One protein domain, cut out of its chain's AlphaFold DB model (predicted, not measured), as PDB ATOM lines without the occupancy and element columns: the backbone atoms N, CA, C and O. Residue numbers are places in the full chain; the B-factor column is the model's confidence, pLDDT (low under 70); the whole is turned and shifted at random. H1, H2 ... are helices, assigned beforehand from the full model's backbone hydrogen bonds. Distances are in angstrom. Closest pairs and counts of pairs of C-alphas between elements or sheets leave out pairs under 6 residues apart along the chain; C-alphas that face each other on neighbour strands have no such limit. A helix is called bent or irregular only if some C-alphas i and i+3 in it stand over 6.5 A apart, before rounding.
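AT A GLANCE: This is residues 937 to 1066 of the 1104 residues of an uncharacterized protein of Pichia kudriavzevii (UniProt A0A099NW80). One long helix with a kink, H5, runs through the fold, with H6 and H1 nearly end to end along one side of it and H3 crossing it on another side. H4 packs on the first half of H5, H2 comes near that same half, and H7 packs on H6 at the far end, with the short H8 near H7. The printed part has 130 residues with eight named helices, H1 to H8 in chain order, and no named strand; its class is all helix. It is compact, with a radius of gyration of the C-alphas of 14.6 A, and spans 43 by 35 by 29 A.

IN THESE COORDINATES: H1, residues 941 to 947, begins at C-alpha 941 (33.160, 19.901, 56.683). H2 is residues 950 to 955, and H3, residues 962 to 975, is 20.6 A long. H4 is residues 980 to 988. H5, residues 1000 to 1019, is the longest at 27.6 A, beginning at C-alpha 1000 (43.414, 37.368, 64.913). It has a kink of 27 degrees near residue 1007; it is neither bent nor irregular, but only just: C-alphas 1009 and 1012 are 6.5 A apart. H6, residues 1023 to 1032, is 14.1 A long and H7, residues 1041 to 1056, 22.1 A. H8, residues 1063 to 1066, ends at C-alpha 1066 (35.110, 37.507, 32.820).

HOW THE PARTS SIT: H5 is the hub, touching four helices. With residues 1011 to 1018 alone it touches H3, about perpendicular at 86 degrees; the closest C-alphas, of Ser 973 and Phe 1011, are 4.8 A apart. H5 and H6 form a helical hairpin at a shallow tilt of 27 degrees, closest at the C-alphas of Ala 1017 and Ile 1026, 6.0 A. H1 touches H5 at a shallow tilt of 15 degrees, opposite ways, with Leu 945 and Ala 1009 closest at 6.6 A between C-alphas. H1 also touches H6, where the C-alphas of Ser 942 and Ala 1032 are closest at 5.0 A. H4 touches H5 at a steep tilt of 57 degrees, closest at the C-alphas of Val 984 and Glu 1004, 6.2 A. H7 touches H6 at a steep tilt of 51 degrees, with the C-alphas of Val 1023 and Ile 1048 closest at 6.5 A. H2 and H5 are close but not clearly touching, with the C-alphas of Leu 950 and Ala 1006 closest at 6.4 A. H7 and H8 are near each other, their closest C-alphas 8.3 A apart. Every O i to N i+4 pair is within hydrogen-bond range in H1, H2, H4, H6 and H7, against 9 of 10 in H3 and 14 of 16 in H5; H8 is too short for such a pair.

THE WHOLE: The two C-alphas farthest apart, of Asp 998 and Lys 1059, are 43.3 A apart. The printed part has no cut, and the link from H4 to H5, 11 residues, is long. Mean pLDDT of the printed part is 70.5, with residues 937 to 960, 990 to 998 and 1056 to 1066 under 70.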
ATOM      1  N   PRO A 937      39.986  13.903  59.022       40.94
ATOM      2  CA  PRO A 937      39.168  12.756  59.431       40.94
ATOM      3  C   PRO A 937      37.688  12.942  59.044       40.94
ATOM      4  O   PRO A 937      37.278  14.029  58.647       40.94
ATOM      5  N   ASP A 938      36.863  11.904  59.235       42.38
ATOM      6  CA  ASP A 938      35.425  11.844  58.879       42.38
ATOM      7  C   ASP A 938      34.485  12.855  59.600       42.38
ATOM      8  O   ASP A 938      33.260  12.676  59.627       42.38
ATOM      9  N   GLU A 939      35.008  13.924  60.202       47.47
ATOM     10  CA  GLU A 939      34.202  15.013  60.756       47.47
ATOM     11  C   GLU A 939      33.726  15.924  59.609       47.47
ATOM     12  O   GLU A 939      34.514  16.565  58.916       47.47
ATOM     13  N   LYS A 940      32.410  15.939  59.352       57.94
ATOM     14  CA  LYS A 940      31.822  16.619  58.183       57.94
ATOM     15  C   LYS A 940      32.253  18.083  58.109       57.94
ATOM     16  O   LYS A 940      32.026  18.825  59.064       57.94
ATOM     17  N   LEU A 941      32.713  18.524  56.936       58.12
ATOM     18  CA  LEU A 941      33.160  19.901  56.683       58.12
ATOM     19  C   LEU A 941      32.139  20.972  57.121       58.12
ATOM     20  O   LEU A 941      32.518  22.009  57.659       58.12
ATOM     21  N   SER A 942      30.839  20.682  57.000       54.97
ATOM     22  CA  SER A 942      29.769  21.553  57.504       54.97
ATOM     23  C   SER A 942      29.855  21.838  59.008       54.97
ATOM     24  O   SER A 942      29.534  22.942  59.430       54.97
ATOM     25  N   SER A 943      30.306  20.889  59.834       58.81
ATOM     26  CA  SER A 943      30.477  21.108  61.278       58.81
ATOM     27  C   SER A 943      31.689  21.984  61.607       58.81
ATOM     28  O   SER A 943      31.612  22.776  62.546       58.81
ATOM     29  N   VAL A 944      32.746  21.942  60.788       60.94
ATOM     30  CA  VAL A 944      33.904  22.844  60.902       60.94
ATOM     31  C   VAL A 944      33.499  24.278  60.530       60.94
ATOM     32  O   VAL A 944      33.702  25.190  61.327       60.94
ATOM     33  N   LEU A 945      32.811  24.462  59.396       60.16
ATOM     34  CA  LEU A 945      32.282  25.761  58.936       60.16
ATOM     35  C   LEU A 945      31.153  26.326  59.826       60.16
ATOM     36  O   LEU A 945      30.950  27.539  59.909       60.16
ATOM     37  N   THR A 946      30.421  25.459  60.536       59.66
ATOM     38  CA  THR A 946      29.481  25.894  61.585       59.66
ATOM     39  C   THR A 946      30.243  26.386  62.820       59.66
ATOM     40  O   THR A 946      29.883  27.402  63.410       59.66
ATOM     41  N   ARG A 947      31.311  25.683  63.215       59.16
ATOM     42  CA  ARG A 947      32.102  25.987  64.416       59.16
ATOM     43  C   ARG A 947      32.960  27.246  64.277       59.16
ATOM     44  O   ARG A 947      33.183  27.913  65.281       59.16
ATOM     45  N   SER A 948      33.397  27.596  63.069       61.91
ATOM     46  CA  SER A 948      34.232  28.776  62.804       61.91
ATOM     47  C   SER A 948      33.485  30.119  62.793       61.91
ATOM     48  O   SER A 948      34.085  31.115  62.413       61.91
ATOM     49  N   LYS A 949      32.189  30.173  63.155       63.56
ATOM     50  CA  LYS A 949      31.284  31.353  63.074       63.56
ATOM     51  C   LYS A 949      31.086  31.953  61.663       63.56
ATOM     52  O   LYS A 949      30.113  32.672  61.456       63.56
ATOM     53  N   LEU A 950      31.930  31.625  60.681       65.62
ATOM     54  CA  LEU A 950      32.044  32.289  59.375       65.62
ATOM     55  C   LEU A 950      30.720  32.412  58.595       65.62
ATOM     56  O   LEU A 950      30.482  33.423  57.945       65.62
ATOM     57  N   HIS A 951      29.821  31.430  58.700       62.62
ATOM     58  CA  HIS A 951      28.496  31.486  58.069       62.62
ATOM     59  C   HIS A 951      27.584  32.596  58.637       62.62
ATOM     60  O   HIS A 951      26.796  33.175  57.892       62.62
ATOM     61  N   ILE A 952      27.699  32.925  59.933       61.88
ATOM     62  CA  ILE A 952      26.981  34.047  60.566       61.88
ATOM     63  C   ILE A 952      27.481  35.352  59.955       61.88
ATOM     64  O   ILE A 952      26.694  36.189  59.517       61.88
ATOM     65  N   LEU A 953      28.800  35.486  59.858       62.41
ATOM     66  CA  LEU A 953      29.437  36.661  59.296       62.41
ATOM     67  C   LEU A 953      29.067  36.876  57.823       62.41
ATOM     68  O   LEU A 953      28.681  37.976  57.435       62.41
ATOM     69  N   LEU A 954      29.129  35.822  57.008       62.81
ATOM     70  CA  LEU A 954      28.775  35.895  55.590       62.81
ATOM     71  C   LEU A 954      27.285  36.221  55.397       62.81
ATOM     72  O   LEU A 954      26.923  36.854  54.407       62.81
ATOM     73  N   SER A 955      26.429  35.875  56.367       59.59
ATOM     74  CA  SER A 955      25.019  36.278  56.367       59.59
ATOM     75  C   SER A 955      24.783  37.765  56.672       59.59
ATOM     76  O   SER A 955      23.723  38.272  56.321       59.59
ATOM     77  N   ASN A 956      25.763  38.484  57.241       61.31
ATOM     78  CA  ASN A 956      25.672  39.933  57.469       61.31
ATOM     79  C   ASN A 956      25.966  40.767  56.207       61.31
ATOM     80  O   ASN A 956      25.612  41.942  56.163       61.31
ATOM     81  N   LEU A 957      26.565  40.183  55.161       63.22
ATOM     82  CA  LEU A 957      26.850  40.852  53.880       63.22
ATOM     83  C   LEU A 957      25.592  40.969  52.987       63.22
ATOM     84  O   LEU A 957      25.633  40.731  51.781       63.22
ATOM     85  N   THR A 958      24.449  41.332  53.581       55.03
ATOM     86  CA  THR A 958      23.104  41.264  52.974       55.03
ATOM     87  C   THR A 958      22.892  42.168  51.756       55.03
ATOM     88  O   THR A 958      21.872  42.051  51.080       55.03
ATOM     89  N   THR A 959      23.811  43.093  51.486       60.94
ATOM     90  CA  THR A 959      23.796  44.003  50.329       60.94
ATOM     91  C   THR A 959      24.239  43.350  49.017       60.94
ATOM     92  O   THR A 959      23.936  43.888  47.954       60.94
ATOM     93  N   PHE A 960      24.910  42.195  49.061       69.56
ATOM     94  CA  PHE A 960      25.367  41.464  47.875       69.56
ATOM     95  C   PHE A 960      24.614  40.137  47.714       69.56
ATOM     96  O   PHE A 960      24.158  39.538  48.690       69.56
ATOM     97  N   LYS A 961      24.486  39.632  46.479       77.69
ATOM     98  CA  LYS A 961      23.933  38.285  46.267       77.69
ATOM     99  C   LYS A 961      24.944  37.257  46.766       77.69
ATOM    100  O   LYS A 961      26.135  37.377  46.484       77.69
ATOM    101  N   LYS A 962      24.467  36.195  47.418       78.81
ATOM    102  CA  LYS A 962      25.326  35.119  47.942       78.81
ATOM    103  C   LYS A 962      26.250  34.514  46.874       78.81
ATOM    104  O   LYS A 962      27.428  34.316  47.144       78.81
ATOM    105  N   LEU A 963      25.741  34.313  45.653       78.62
ATOM    106  CA  LEU A 963      26.518  33.822  44.509       78.62
ATOM    107  C   LEU A 963      27.667  34.769  44.111       78.62
ATOM    108  O   LEU A 963      28.754  34.297  43.788       78.62
ATOM    109  N   ASP A 964      27.455  36.087  44.174       77.50
ATOM    110  CA  ASP A 964      28.491  37.076  43.852       77.50
ATOM    111  C   ASP A 964      29.607  37.031  44.919       77.50
ATOM    112  O   ASP A 964      30.788  36.941  44.580       77.50
ATOM    113  N   ILE A 965      29.234  36.965  46.208       77.38
ATOM    114  CA  ILE A 965      30.166  36.753  47.335       77.38
ATOM    115  C   ILE A 965      30.928  35.426  47.166       77.38
ATOM    116  O   ILE A 965      32.147  35.382  47.339       77.38
ATOM    117  N   PHE A 966      30.232  34.346  46.793       82.50
ATOM    118  CA  PHE A 966      30.834  33.030  46.588       82.50
ATOM    119  C   PHE A 966      31.899  33.049  45.490       82.50
ATOM    120  O   PHE A 966      32.986  32.517  45.697       82.50
ATOM    121  N   MET A 967      31.638  33.701  44.352       81.88
ATOM    122  CA  MET A 967      32.620  33.805  43.266       81.88
ATOM    123  C   MET A 967      33.837  34.664  43.648       81.88
ATOM    124  O   MET A 967      34.953  34.344  43.238       81.88
ATOM    125  N   ILE A 968      33.663  35.705  44.474       80.31
ATOM    126  CA  ILE A 968      34.783  36.494  45.024       80.31
ATOM    127  C   ILE A 968      35.652  35.621  45.941       80.31
ATOM    128  O   ILE A 968      36.873  35.576  45.773       80.31
ATOM    129  N   LEU A 969      35.040  34.876  46.866       81.75
ATOM    130  CA  LEU A 969      35.754  33.988  47.790       81.75
ATOM    131  C   LEU A 969      36.403  32.796  47.074       81.75
ATOM    132  O   LEU A 969      37.516  32.409  47.429       81.75
ATOM    133  N   LEU A 970      35.774  32.254  46.028       83.06
ATOM    134  CA  LEU A 970      36.369  31.243  45.150       83.06
ATOM    135  C   LEU A 970      37.631  31.790  44.468       83.06
ATOM    136  O   LEU A 970      38.662  31.118  44.441       83.06
ATOM    137  N   ASN A 971      37.586  33.039  43.996       83.12
ATOM    138  CA  ASN A 971      38.745  33.677  43.387       83.12
ATOM    139  C   ASN A 971      39.872  33.938  44.399       83.12
ATOM    140  O   ASN A 971      41.027  33.638  44.108       83.12
ATOM    141  N   MET A 972      39.551  34.405  45.611       80.50
ATOM    142  CA  MET A 972      40.528  34.514  46.706       80.50
ATOM    143  C   MET A 972      41.139  33.154  47.078       80.50
ATOM    144  O   MET A 972      42.347  33.072  47.292       80.50
ATOM    145  N   SER A 973      40.332  32.086  47.089       82.75
ATOM    146  CA  SER A 973      40.787  30.721  47.392       82.75
ATOM    147  C   SER A 973      41.928  30.289  46.475       82.75
ATOM    148  O   SER A 973      42.902  29.725  46.958       82.75
ATOM    149  N   SER A 974      41.853  30.613  45.176       82.50
ATOM    150  CA  SER A 974      42.885  30.255  44.188       82.50
ATOM    151  C   SER A 974      44.284  30.814  44.504       82.50
ATOM    152  O   SER A 974      45.281  30.222  44.096       82.50
ATOM    153  N   PHE A 975      44.371  31.901  45.282       80.31
ATOM    154  CA  PHE A 975      45.630  32.531  45.690       80.31
ATOM    155  C   PHE A 975      46.003  32.279  47.160       80.31
ATOM    156  O   PHE A 975      47.087  32.700  47.573       80.31
ATOM    157  N   TYR A 976      45.150  31.610  47.948       81.31
ATOM    158  CA  TYR A 976      45.242  31.590  49.414       81.31
ATOM    159  C   TYR A 976      46.573  31.049  49.951       81.31
ATOM    160  O   TYR A 976      47.130  31.624  50.880       81.31
ATOM    161  N   THR A 977      47.142  30.008  49.338       75.44
ATOM    162  CA  THR A 977      48.451  29.455  49.741       75.44
ATOM    163  C   THR A 977      49.621  30.398  49.468       75.44
ATOM    164  O   THR A 977      50.572  30.423  50.236       75.44
ATOM    165  N   SER A 978      49.543  31.211  48.411       75.00
ATOM    166  CA  SER A 978      50.598  32.165  48.024       75.00
ATOM    167  C   SER A 978      50.450  33.559  48.651       75.00
ATOM    168  O   SER A 978      51.353  34.386  48.541       75.00
ATOM    169  N   ARG A 979      49.280  33.873  49.229       80.12
ATOM    170  CA  ARG A 979      48.902  35.223  49.696       80.12
ATOM    171  C   ARG A 979      48.048  35.196  50.968       80.12
ATOM    172  O   ARG A 979      47.193  36.064  51.153       80.12
ATOM    173  N   LYS A 980      48.288  34.206  51.833       80.12
ATOM    174  CA  LYS A 980      47.512  33.911  53.048       80.12
ATOM    175  C   LYS A 980      47.205  35.164  53.868       80.12
ATOM    176  O   LYS A 980      46.035  35.454  54.104       80.12
ATOM    177  N   ASP A 981      48.223  35.953  54.204       76.38
ATOM    178  CA  ASP A 981      48.072  37.145  55.050       76.38
ATOM    179  C   ASP A 981      47.246  38.242  54.381       76.38
ATOM    180  O   ASP A 981      46.440  38.887  55.036       76.38
ATOM    181  N   ARG A 982      47.349  38.412  53.055       78.75
ATOM    182  CA  ARG A 982      46.498  39.368  52.319       78.75
ATOM    183  C   ARG A 982      45.040  38.919  52.287       78.75
ATOM    184  O   ARG A 982      44.149  39.760  52.323       78.75
ATOM    185  N   CYS A 983      44.788  37.611  52.232       77.56
ATOM    186  CA  CYS A 983      43.439  37.066  52.337       77.56
ATOM    187  C   CYS A 983      42.881  37.166  53.763       77.56
ATOM    188  O   CYS A 983      41.694  37.429  53.907       77.56
ATOM    189  N   VAL A 984      43.703  36.986  54.802       79.62
ATOM    190  CA  VAL A 984      43.288  37.158  56.206       79.62
ATOM    191  C   VAL A 984      43.055  38.636  56.530       79.62
ATOM    192  O   VAL A 984      42.026  38.948  57.118       79.62
ATOM    193  N   ASN A 985      43.935  39.537  56.084       78.88
ATOM    194  CA  ASN A 985      43.790  40.980  56.284       78.88
ATOM    195  C   ASN A 985      42.555  41.523  55.552       78.88
ATOM    196  O   ASN A 985      41.673  42.056  56.202       78.88
ATOM    197  N   PHE A 986      42.373  41.254  54.249       80.31
ATOM    198  CA  PHE A 986      41.144  41.659  53.537       80.31
ATOM    199  C   PHE A 986      39.860  41.203  54.256       80.31
ATOM    200  O   PHE A 986      38.828  41.864  54.189       80.31
ATOM    201  N   ILE A 987      39.925  40.055  54.932       73.56
ATOM    202  CA  ILE A 987      38.826  39.516  55.723       73.56
ATOM    203  C   ILE A 987      38.683  40.255  57.070       73.56
ATOM    204  O   ILE A 987      37.553  40.534  57.442       73.56
ATOM    205  N   SER A 988      39.751  40.669  57.768       70.88
ATOM    206  CA  SER A 988      39.642  41.538  58.960       70.88
ATOM    207  C   SER A 988      39.231  42.983  58.656       70.88
ATOM    208  O   SER A 988      38.504  43.579  59.448       70.88
ATOM    209  N   ASP A 989      39.669  43.530  57.522       70.56
ATOM    210  CA  ASP A 989      39.532  44.949  57.152       70.56
ATOM    211  C   ASP A 989      38.094  45.308  56.727       70.56
ATOM    212  O   ASP A 989      37.707  46.474  56.618       70.56
ATOM    213  N   LEU A 990      37.250  44.296  56.518       67.44
ATOM    214  CA  LEU A 990      35.807  44.461  56.433       67.44
ATOM    215  C   LEU A 990      35.278  44.874  57.820       67.44
ATOM    216  O   LEU A 990      35.205  44.057  58.735       67.44
ATOM    217  N   ASN A 991      34.815  46.122  57.960       50.56
ATOM    218  CA  ASN A 991      34.352  46.765  59.214       50.56
ATOM    219  C   ASN A 991      33.188  46.078  59.989       50.56
ATOM    220  O   ASN A 991      32.632  46.644  60.926       50.56
ATOM    221  N   VAL A 992      32.811  44.849  59.630       58.78
ATOM    222  CA  VAL A 992      31.815  43.993  60.305       58.78
ATOM    223  C   VAL A 992      32.481  42.935  61.215       58.78
ATOM    224  O   VAL A 992      31.797  42.293  62.012       58.78
ATOM    225  N   PHE A 993      33.803  42.735  61.116       54.81
ATOM    226  CA  PHE A 993      34.518  41.612  61.748       54.81
ATOM    227  C   PHE A 993      34.913  41.834  63.211       54.81
ATOM    228  O   PHE A 993      34.815  40.904  64.016       54.81
ATOM    229  N   ASN A 994      35.319  43.059  63.558       53.62
ATOM    230  CA  ASN A 994      35.875  43.418  64.869       53.62
ATOM    231  C   ASN A 994      35.021  42.988  66.097       53.62
ATOM    232  O   ASN A 994      35.603  42.609  67.106       53.62
ATOM    233  N   PRO A 995      33.666  42.963  66.055       56.91
ATOM    234  CA  PRO A 995      32.847  42.504  67.185       56.91
ATOM    235  C   PRO A 995      32.480  41.000  67.174       56.91
ATOM    236  O   PRO A 995      31.588  40.605  67.925       56.91
ATOM    237  N   GLN A 996      33.077  40.151  66.318       61.44
ATOM    238  CA  GLN A 996      32.721  38.714  66.225       61.44
ATOM    239  C   GLN A 996      33.834  37.719  66.591       61.44
ATOM    240  O   GLN A 996      33.528  36.562  66.916       61.44
ATOM    241  N   TYR A 997      35.097  38.139  66.559       69.69
ATOM    242  CA  TYR A 997      36.263  37.309  66.874       69.69
ATOM    243  C   TYR A 997      37.158  38.058  67.851       69.69
ATOM    244  O   TYR A 997      37.557  39.183  67.572       69.69
ATOM    245  N   ASP A 998      37.493  37.428  68.975       66.69
ATOM    246  CA  ASP A 998      38.229  38.101  70.053       66.69
ATOM    247  C   ASP A 998      39.745  38.190  69.770       66.69
ATOM    248  O   ASP A 998      40.471  38.895  70.469       66.69
ATOM    249  N   THR A 999      40.251  37.461  68.761       74.81
ATOM    250  CA  THR A 999      41.668  37.455  68.354       74.81
ATOM    251  C   THR A 999      41.850  37.203  66.852       74.81
ATOM    252  O   THR A 999      41.022  36.557  66.203       74.81
ATOM    253  N   ARG A1000      42.998  37.635  66.306       75.44
ATOM    254  CA  ARG A1000      43.414  37.368  64.913       75.44
ATOM    255  C   ARG A1000      43.578  35.869  64.618       75.44
ATOM    256  O   ARG A1000      43.304  35.445  63.499       75.44
ATOM    257  N   GLU A1001      43.957  35.067  65.616       73.81
ATOM    258  CA  GLU A1001      44.092  33.607  65.492       73.81
ATOM    259  C   GLU A1001      42.748  32.919  65.193       73.81
ATOM    260  O   GLU A1001      42.702  31.996  64.376       73.81
ATOM    261  N   GLU A1002      41.632  33.383  65.779       70.94
ATOM    262  CA  GLU A1002      40.304  32.843  65.445       70.94
ATOM    263  C   GLU A1002      39.912  33.150  63.990       70.94
ATOM    264  O   GLU A1002      39.363  32.280  63.308       70.94
ATOM    265  N   ILE A1003      40.219  34.362  63.502       74.62
ATOM    266  CA  ILE A1003      39.974  34.767  62.107       74.62
ATOM    267  C   ILE A1003      40.819  33.906  61.165       74.62
ATOM    268  O   ILE A1003      40.303  33.371  60.186       74.62
ATOM    269  N   GLU A1004      42.103  33.711  61.474       77.81
ATOM    270  CA  GLU A1004      42.990  32.885  60.657       77.81
ATOM    271  C   GLU A1004      42.506  31.427  60.598       77.81
ATOM    272  O   GLU A1004      42.429  30.838  59.519       77.81
ATOM    273  N   LEU A1005      42.099  30.847  61.732       75.44
ATOM    274  CA  LEU A1005      41.545  29.493  61.794       75.44
ATOM    275  C   LEU A1005      40.227  29.378  61.004       75.44
ATOM    276  O   LEU A1005      40.008  28.375  60.320       75.44
ATOM    277  N   ALA A1006      39.378  30.412  61.024       73.31
ATOM    278  CA  ALA A1006      38.163  30.474  60.213       73.31
ATOM    279  C   ALA A1006      38.453  30.592  58.702       73.31
ATOM    280  O   ALA A1006      37.797  29.919  57.903       73.31
ATOM    281  N   CYS A1007      39.466  31.371  58.312       78.44
ATOM    282  CA  CYS A1007      39.953  31.475  56.933       78.44
ATOM    283  C   CYS A1007      40.516  30.139  56.426       78.44
ATOM    284  O   CYS A1007      40.089  29.654  55.376       78.44
ATOM    285  N   ASN A1008      41.408  29.505  57.195       78.25
ATOM    286  CA  ASN A1008      41.974  28.192  56.876       78.25
ATOM    287  C   ASN A1008      40.863  27.134  56.687       78.25
ATOM    288  O   ASN A1008      40.950  26.301  55.788       78.25
ATOM    289  N   ALA A1009      39.783  27.193  57.478       74.25
ATOM    290  CA  ALA A1009      38.654  26.264  57.385       74.25
ATOM    291  C   ALA A1009      37.795  26.397  56.106       74.25
ATOM    292  O   ALA A1009      37.080  25.447  55.776       74.25
ATOM    293  N   LEU A1010      37.845  27.530  55.387       80.62
ATOM    294  CA  LEU A1010      37.109  27.741  54.129       80.62
ATOM    295  C   LEU A1010      38.023  27.715  52.897       80.62
ATOM    296  O   LEU A1010      37.761  26.971  51.949       80.62
ATOM    297  N   PHE A1011      39.080  28.532  52.892       83.94
ATOM    298  CA  PHE A1011      39.877  28.774  51.689       83.94
ATOM    299  C   PHE A1011      40.748  27.574  51.301       83.94
ATOM    300  O   PHE A1011      40.901  27.302  50.112       83.94
ATOM    301  N   LEU A1012      41.280  26.816  52.269       77.44
ATOM    302  CA  LEU A1012      42.127  25.652  51.983       77.44
ATOM    303  C   LEU A1012      41.335  24.486  51.336       77.44
ATOM    304  O   LEU A1012      41.795  23.977  50.311       77.44
ATOM    305  N   PRO A1013      40.131  24.094  51.816       77.31
ATOM    306  CA  PRO A1013      39.265  23.160  51.088       77.31
ATOM    307  C   PRO A1013      38.876  23.634  49.680       77.31
ATOM    308  O   PRO A1013      38.887  22.828  48.749       77.31
ATOM    309  N   LEU A1014      38.566  24.926  49.498       80.75
ATOM    310  CA  LEU A1014      38.245  25.481  48.174       80.75
ATOM    311  C   LEU A1014      39.452  25.444  47.229       80.75
ATOM    312  O   LEU A1014      39.301  25.040  46.082       80.75
ATOM    313  N   TYR A1015      40.648  25.800  47.704       83.69
ATOM    314  CA  TYR A1015      41.892  25.739  46.931       83.69
ATOM    315  C   TYR A1015      42.190  24.320  46.421       83.69
ATOM    316  O   TYR A1015      42.467  24.132  45.236       83.69
ATOM    317  N   ILE A1016      42.047  23.308  47.285       77.00
ATOM    318  CA  ILE A1016      42.206  21.897  46.899       77.00
ATOM    319  C   ILE A1016      41.170  21.513  45.830       77.00
ATOM    320  O   ILE A1016      41.532  20.926  44.811       77.00
ATOM    321  N   ALA A1017      39.900  21.888  46.011       78.94
ATOM    322  CA  ALA A1017      38.839  21.571  45.054       78.94
ATOM    323  C   ALA A1017      38.996  22.297  43.700       78.94
ATOM    324  O   ALA A1017      38.640  21.736  42.665       78.94
ATOM    325  N   ILE A1018      39.577  23.506  43.686       82.69
ATOM    326  CA  ILE A1018      39.965  24.231  42.463       82.69
ATOM    327  C   ILE A1018      41.071  23.473  41.714       82.69
ATOM    328  O   ILE A1018      40.939  23.261  40.509       82.69
ATOM    329  N   ILE A1019      42.123  23.021  42.408       78.69
ATOM    330  CA  ILE A1019      43.234  22.259  41.801       78.69
ATOM    331  C   ILE A1019      42.770  20.904  41.257       78.69
ATOM    332  O   ILE A1019      43.174  20.507  40.166       78.69
ATOM    333  N   GLU A1020      41.919  20.186  41.994       78.56
ATOM    334  CA  GLU A1020      41.370  18.901  41.535       78.56
ATOM    335  C   GLU A1020      40.256  19.073  40.479       78.56
ATOM    336  O   GLU A1020      39.820  18.092  39.875       78.56
ATOM    337  N   GLY A1021      39.828  20.314  40.209       78.06
ATOM    338  CA  GLY A1021      38.802  20.657  39.223       78.06
ATOM    339  C   GLY A1021      37.388  20.202  39.604       78.06
ATOM    340  O   GLY A1021      36.508  20.133  38.740       78.06
ATOM    341  N   ASP A1022      37.153  19.857  40.873       81.00
ATOM    342  CA  ASP A1022      35.909  19.233  41.318       81.00
ATOM    343  C   ASP A1022      34.829  20.282  41.626       81.00
ATOM    344  O   ASP A1022      34.614  20.727  42.758       81.00
ATOM    345  N   VAL A1023      34.097  20.643  40.568       83.50
ATOM    346  CA  VAL A1023      32.909  21.511  40.611       83.50
ATOM    347  C   VAL A1023      31.878  21.042  41.648       83.50
ATOM    348  O   VAL A1023      31.179  21.874  42.224       83.50
ATOM    349  N   GLN A1024      31.754  19.735  41.905       77.69
ATOM    350  CA  GLN A1024      30.768  19.207  42.846       77.69
ATOM    351  C   GLN A1024      31.212  19.431  44.299       77.69
ATOM    352  O   GLN A1024      30.391  19.868  45.105       77.69
ATOM    353  N   ILE A1025      32.498  19.246  44.618       78.94
ATOM    354  CA  ILE A1025      33.055  19.605  45.935       78.94
ATOM    355  C   ILE A1025      32.962  21.120  46.166       78.94
ATOM    356  O   ILE A1025      32.537  21.541  47.240       78.94
ATOM    357  N   ILE A1026      33.268  21.953  45.161       82.56
ATOM    358  CA  ILE A1026      33.129  23.420  45.270       82.56
ATOM    359  C   ILE A1026      31.677  23.814  45.603       82.56
ATOM    360  O   ILE A1026      31.448  24.615  46.512       82.56
ATOM    361  N   ILE A1027      30.687  23.221  44.926       81.50
ATOM    362  CA  ILE A1027      29.260  23.452  45.216       81.50
ATOM    363  C   ILE A1027      28.892  22.975  46.629       81.50
ATOM    364  O   ILE A1027      28.170  23.673  47.339       81.50
ATOM    365  N   GLU A1028      29.394  21.820  47.069       78.12
ATOM    366  CA  GLU A1028      29.138  21.312  48.422       78.12
ATOM    367  C   GLU A1028      29.744  22.212  49.509       78.12
ATOM    368  O   GLU A1028      29.105  22.412  50.543       78.12
ATOM    369  N   ILE A1029      30.896  22.847  49.259       78.88
ATOM    370  CA  ILE A1029      31.459  23.874  50.148       78.88
ATOM    371  C   ILE A1029      30.585  25.138  50.149       78.88
ATOM    372  O   ILE A1029      30.290  25.677  51.219       78.88
ATOM    373  N   GLY A1030      30.111  25.593  48.985       77.56
ATOM    374  CA  GLY A1030      29.208  26.747  48.879       77.56
ATOM    375  C   GLY A1030      27.885  26.551  49.628       77.56
ATOM    376  O   GLY A1030      27.420  27.450  50.328       77.56
ATOM    377  N   ILE A1031      27.318  25.344  49.573       78.06
ATOM    378  CA  ILE A1031      26.116  24.978  50.337       78.06
ATOM    379  C   ILE A1031      26.442  24.879  51.838       78.06
ATOM    380  O   ILE A1031      25.703  25.412  52.665       78.06
ATOM    381  N   ALA A1032      27.562  24.247  52.211       72.25
ATOM    382  CA  ALA A1032      27.982  24.087  53.609       72.25
ATOM    383  C   ALA A1032      28.401  25.399  54.305       72.25
ATOM    384  O   ALA A1032      28.411  25.451  55.533       72.25
ATOM    385  N   SER A1033      28.722  26.446  53.541       71.06
ATOM    386  CA  SER A1033      28.998  27.810  54.027       71.06
ATOM    387  C   SER A1033      27.786  28.753  53.940       71.06
ATOM    388  O   SER A1033      27.909  29.926  54.278       71.06
ATOM    389  N   HIS A1034      26.613  28.254  53.520       73.25
ATOM    390  CA  HIS A1034      25.387  29.034  53.268       73.25
ATOM    391  C   HIS A1034      25.514  30.135  52.188       73.25
ATOM    392  O   HIS A1034      24.660  31.021  52.095       73.25
ATOM    393  N   LEU A1035      26.538  30.040  51.332       74.12
ATOM    394  CA  LEU A1035      26.817  30.941  50.207       74.12
ATOM    395  C   LEU A1035      26.153  30.519  48.883       74.12
ATOM    396  O   LEU A1035      26.114  31.305  47.942       74.12
ATOM    397  N   LEU A1036      25.609  29.303  48.799       78.62
ATOM    398  CA  LEU A1036      24.774  28.850  47.685       78.62
ATOM    399  C   LEU A1036      23.437  28.324  48.214       78.62
ATOM    400  O   LEU A1036      23.407  27.377  49.005       78.62
ATOM    401  N   ASP A1037      22.335  28.912  47.751       78.38
ATOM    402  CA  ASP A1037      20.994  28.373  47.974       78.38
ATOM    403  C   ASP A1037      20.651  27.316  46.910       78.38
ATOM    404  O   ASP A1037      21.219  27.277  45.819       78.38
ATOM    405  N   VAL A1038      19.693  26.433  47.221       72.25
ATOM    406  CA  VAL A1038      19.359  25.264  46.379       72.25
ATOM    407  C   VAL A1038      18.866  25.658  44.977       72.25
ATOM    408  O   VAL A1038      19.012  24.879  44.037       72.25
ATOM    409  N   GLU A1039      18.316  26.863  44.826       72.38
ATOM    410  CA  GLU A1039      17.811  27.395  43.554       72.38
ATOM    411  C   GLU A1039      18.931  27.941  42.641       72.38
ATOM    412  O   GLU A1039      18.758  27.966  41.425       72.38
ATOM    413  N   ASP A1040      20.103  28.285  43.193       74.31
ATOM    414  CA  ASP A1040      21.249  28.822  42.440       74.31
ATOM    415  C   ASP A1040      22.206  27.740  41.908       74.31
ATOM    416  O   ASP A1040      23.073  28.040  41.088       74.31
ATOM    417  N   ILE A1041      22.067  26.480  42.347       79.44
ATOM    418  CA  ILE A1041      23.053  25.403  42.119       79.44
ATOM    419  C   ILE A1041      23.426  25.221  40.641       79.44
ATOM    420  O   ILE A1041      24.604  25.030  40.337       79.44
ATOM    421  N   ASP A1042      22.464  25.266  39.715       77.56
ATOM    422  CA  ASP A1042      22.755  25.047  38.291       77.56
ATOM    423  C   ASP A1042      23.425  26.269  37.631       77.56
ATOM    424  O   ASP A1042      24.337  26.090  36.822       77.56
ATOM    425  N   ASN A1043      23.078  27.494  38.048       79.25
ATOM    426  CA  ASN A1043      23.770  28.720  37.618       79.25
ATOM    427  C   ASN A1043      25.207  28.752  38.161       79.25
ATOM    428  O   ASN A1043      26.155  29.038  37.428       79.25
ATOM    429  N   ALA A1044      25.378  28.414  39.444       80.19
ATOM    430  CA  ALA A1044      26.680  28.300  40.088       80.19
ATOM    431  C   ALA A1044      27.545  27.244  39.388       80.19
ATOM    432  O   ALA A1044      28.698  27.512  39.068       80.19
ATOM    433  N   ARG A1045      26.981  26.072  39.067       83.62
ATOM    434  CA  ARG A1045      27.675  25.004  38.332       83.62
ATOM    435  C   ARG A1045      28.191  25.475  36.972       83.62
ATOM    436  O   ARG A1045      29.327  25.149  36.632       83.62
ATOM    437  N   GLU A1046      27.410  26.244  36.213       80.75
ATOM    438  CA  GLU A1046      27.862  26.818  34.936       80.75
ATOM    439  C   GLU A1046      28.989  27.847  35.147       80.75
ATOM    440  O   GLU A1046      30.054  27.716  34.540       80.75
ATOM    441  N   MET A1047      28.820  28.794  36.076       80.12
ATOM    442  CA  MET A1047      29.817  29.835  36.383       80.12
ATOM    443  C   MET A1047      31.147  29.269  36.911       80.12
ATOM    444  O   MET A1047      32.211  29.670  36.442       80.12
ATOM    445  N   ILE A1048      31.108  28.299  37.833       84.19
ATOM    446  CA  ILE A1048      32.298  27.605  38.357       84.19
ATOM    447  C   ILE A1048      32.992  26.826  37.231       84.19
ATOM    448  O   ILE A1048      34.214  26.863  37.117       84.19
ATOM    449  N   THR A1049      32.230  26.164  36.351       82.56
ATOM    450  CA  THR A1049      32.801  25.438  35.203       82.56
ATOM    451  C   THR A1049      33.496  26.394  34.227       82.56
ATOM    452  O   THR A1049      34.577  26.081  33.733       82.56
ATOM    453  N   ILE A1050      32.928  27.574  33.959       80.88
ATOM    454  CA  ILE A1050      33.573  28.610  33.133       80.88
ATOM    455  C   ILE A1050      34.856  29.120  33.810       80.88
ATOM    456  O   ILE A1050      35.899  29.193  33.160       80.88
ATOM    457  N   TYR A1051      34.803  29.406  35.114       83.12
ATOM    458  CA  TYR A1051      35.940  29.889  35.903       83.12
ATOM    459  C   TYR A1051      37.121  28.899  35.912       83.12
ATOM    460  O   TYR A1051      38.242  29.277  35.575       83.12
ATOM    461  N   LEU A1052      36.871  27.615  36.199       82.31
ATOM    462  CA  LEU A1052      37.913  26.580  36.190       82.31
ATOM    463  C   LEU A1052      38.507  26.358  34.792       82.31
ATOM    464  O   LEU A1052      39.721  26.220  34.662       82.31
ATOM    465  N   ASN A1053      37.690  26.373  33.732       78.94
ATOM    466  CA  ASN A1053      38.217  26.287  32.366       78.94
ATOM    467  C   ASN A1053      39.122  27.489  32.035       78.94
ATOM    468  O   ASN A1053      40.175  27.299  31.435       78.94
ATOM    469  N   SER A1054      38.763  28.701  32.477       76.69
ATOM    470  CA  SER A1054      39.583  29.906  32.282       76.69
ATOM    471  C   SER A1054      40.923  29.853  33.026       76.69
ATOM    472  O   SER A1054      41.912  30.362  32.505       76.69
ATOM    473  N   LEU A1055      40.974  29.230  34.209       72.38
ATOM    474  CA  LEU A1055      42.222  28.957  34.935       72.38
ATOM    475  C   LEU A1055      43.105  27.935  34.200       72.38
ATOM    476  O   LEU A1055      44.316  28.113  34.101       72.38
ATOM    477  N   MET A1056      42.500  26.870  33.666       64.38
ATOM    478  CA  MET A1056      43.227  25.737  33.077       64.38
ATOM    479  C   MET A1056      43.737  25.981  31.645       64.38
ATOM    480  O   MET A1056      44.689  25.321  31.231       64.38
ATOM    481  N   ASP A1057      43.143  26.902  30.875       54.47
ATOM    482  CA  ASP A1057      43.533  27.149  29.470       54.47
ATOM    483  C   ASP A1057      44.832  27.981  29.315       54.47
ATOM    484  O   ASP A1057      45.377  28.089  28.211       54.47
ATOM    485  N   GLY A1058      45.349  28.561  30.410       49.94
ATOM    486  CA  GLY A1058      46.717  29.097  30.531       49.94
ATOM    487  C   GLY A1058      47.102  30.261  29.602       49.94
ATOM    488  O   GLY A1058      48.289  30.541  29.433       49.94
ATOM    489  N   LYS A1059      46.133  30.929  28.962       36.34
ATOM    490  CA  LYS A1059      46.358  31.981  27.954       36.34
ATOM    491  C   LYS A1059      45.814  33.324  28.417       36.34
ATOM    492  O   LYS A1059      44.685  33.669  28.088       36.34
ATOM    493  N   ASN A1060      46.685  34.081  29.081       36.72
ATOM    494  CA  ASN A1060      46.420  35.379  29.700       36.72
ATOM    495  C   ASN A1060      45.356  35.344  30.807       36.72
ATOM    496  O   ASN A1060      44.336  34.667  30.726       36.72
ATOM    497  N   ASN A1061      45.559  36.186  31.818       41.78
ATOM    498  CA  ASN A1061      44.497  36.550  32.748       41.78
ATOM    499  C   ASN A1061      43.607  37.614  32.085       41.78
ATOM    500  O   ASN A1061      43.633  38.777  32.490       41.78
ATOM    501  N   ASP A1062      42.844  37.221  31.058       39.84
ATOM    502  CA  ASP A1062      41.852  38.072  30.384       39.84
ATOM    503  C   ASP A1062      40.647  38.308  31.322       39.84
ATOM    504  O   ASP A1062      39.523  37.854  31.101       39.84
ATOM    505  N   MET A1063      40.896  39.073  32.391       40.75
ATOM    506  CA  MET A1063      39.891  39.624  33.303       40.75
ATOM    507  C   MET A1063      38.775  40.336  32.538       40.75
ATOM    508  O   MET A1063      37.632  40.313  32.983       40.75
ATOM    509  N   ASP A1064      39.078  40.911  31.372       38.78
ATOM    510  CA  ASP A1064      38.092  41.531  30.491       38.78
ATOM    511  C   ASP A1064      37.062  40.534  29.937       38.78
ATOM    512  O   ASP A1064      35.901  40.907  29.812       38.78
ATOM    513  N   PHE A1065      37.407  39.260  29.696       40.41
ATOM    514  CA  PHE A1065      36.417  38.254  29.282       40.41
ATOM    515  C   PHE A1065      35.443  37.931  30.423       40.41
ATOM    516  O   PHE A1065      34.226  37.935  30.225       40.41
ATOM    517  N   PHE A1066      35.958  37.722  31.641       38.69
ATOM    518  CA  PHE A1066      35.110  37.507  32.820       38.69
ATOM    519  C   PHE A1066      34.261  38.753  33.121       38.69
ATOM    520  O   PHE A1066      33.067  38.639  33.383       38.69
TER     521      PHE A1066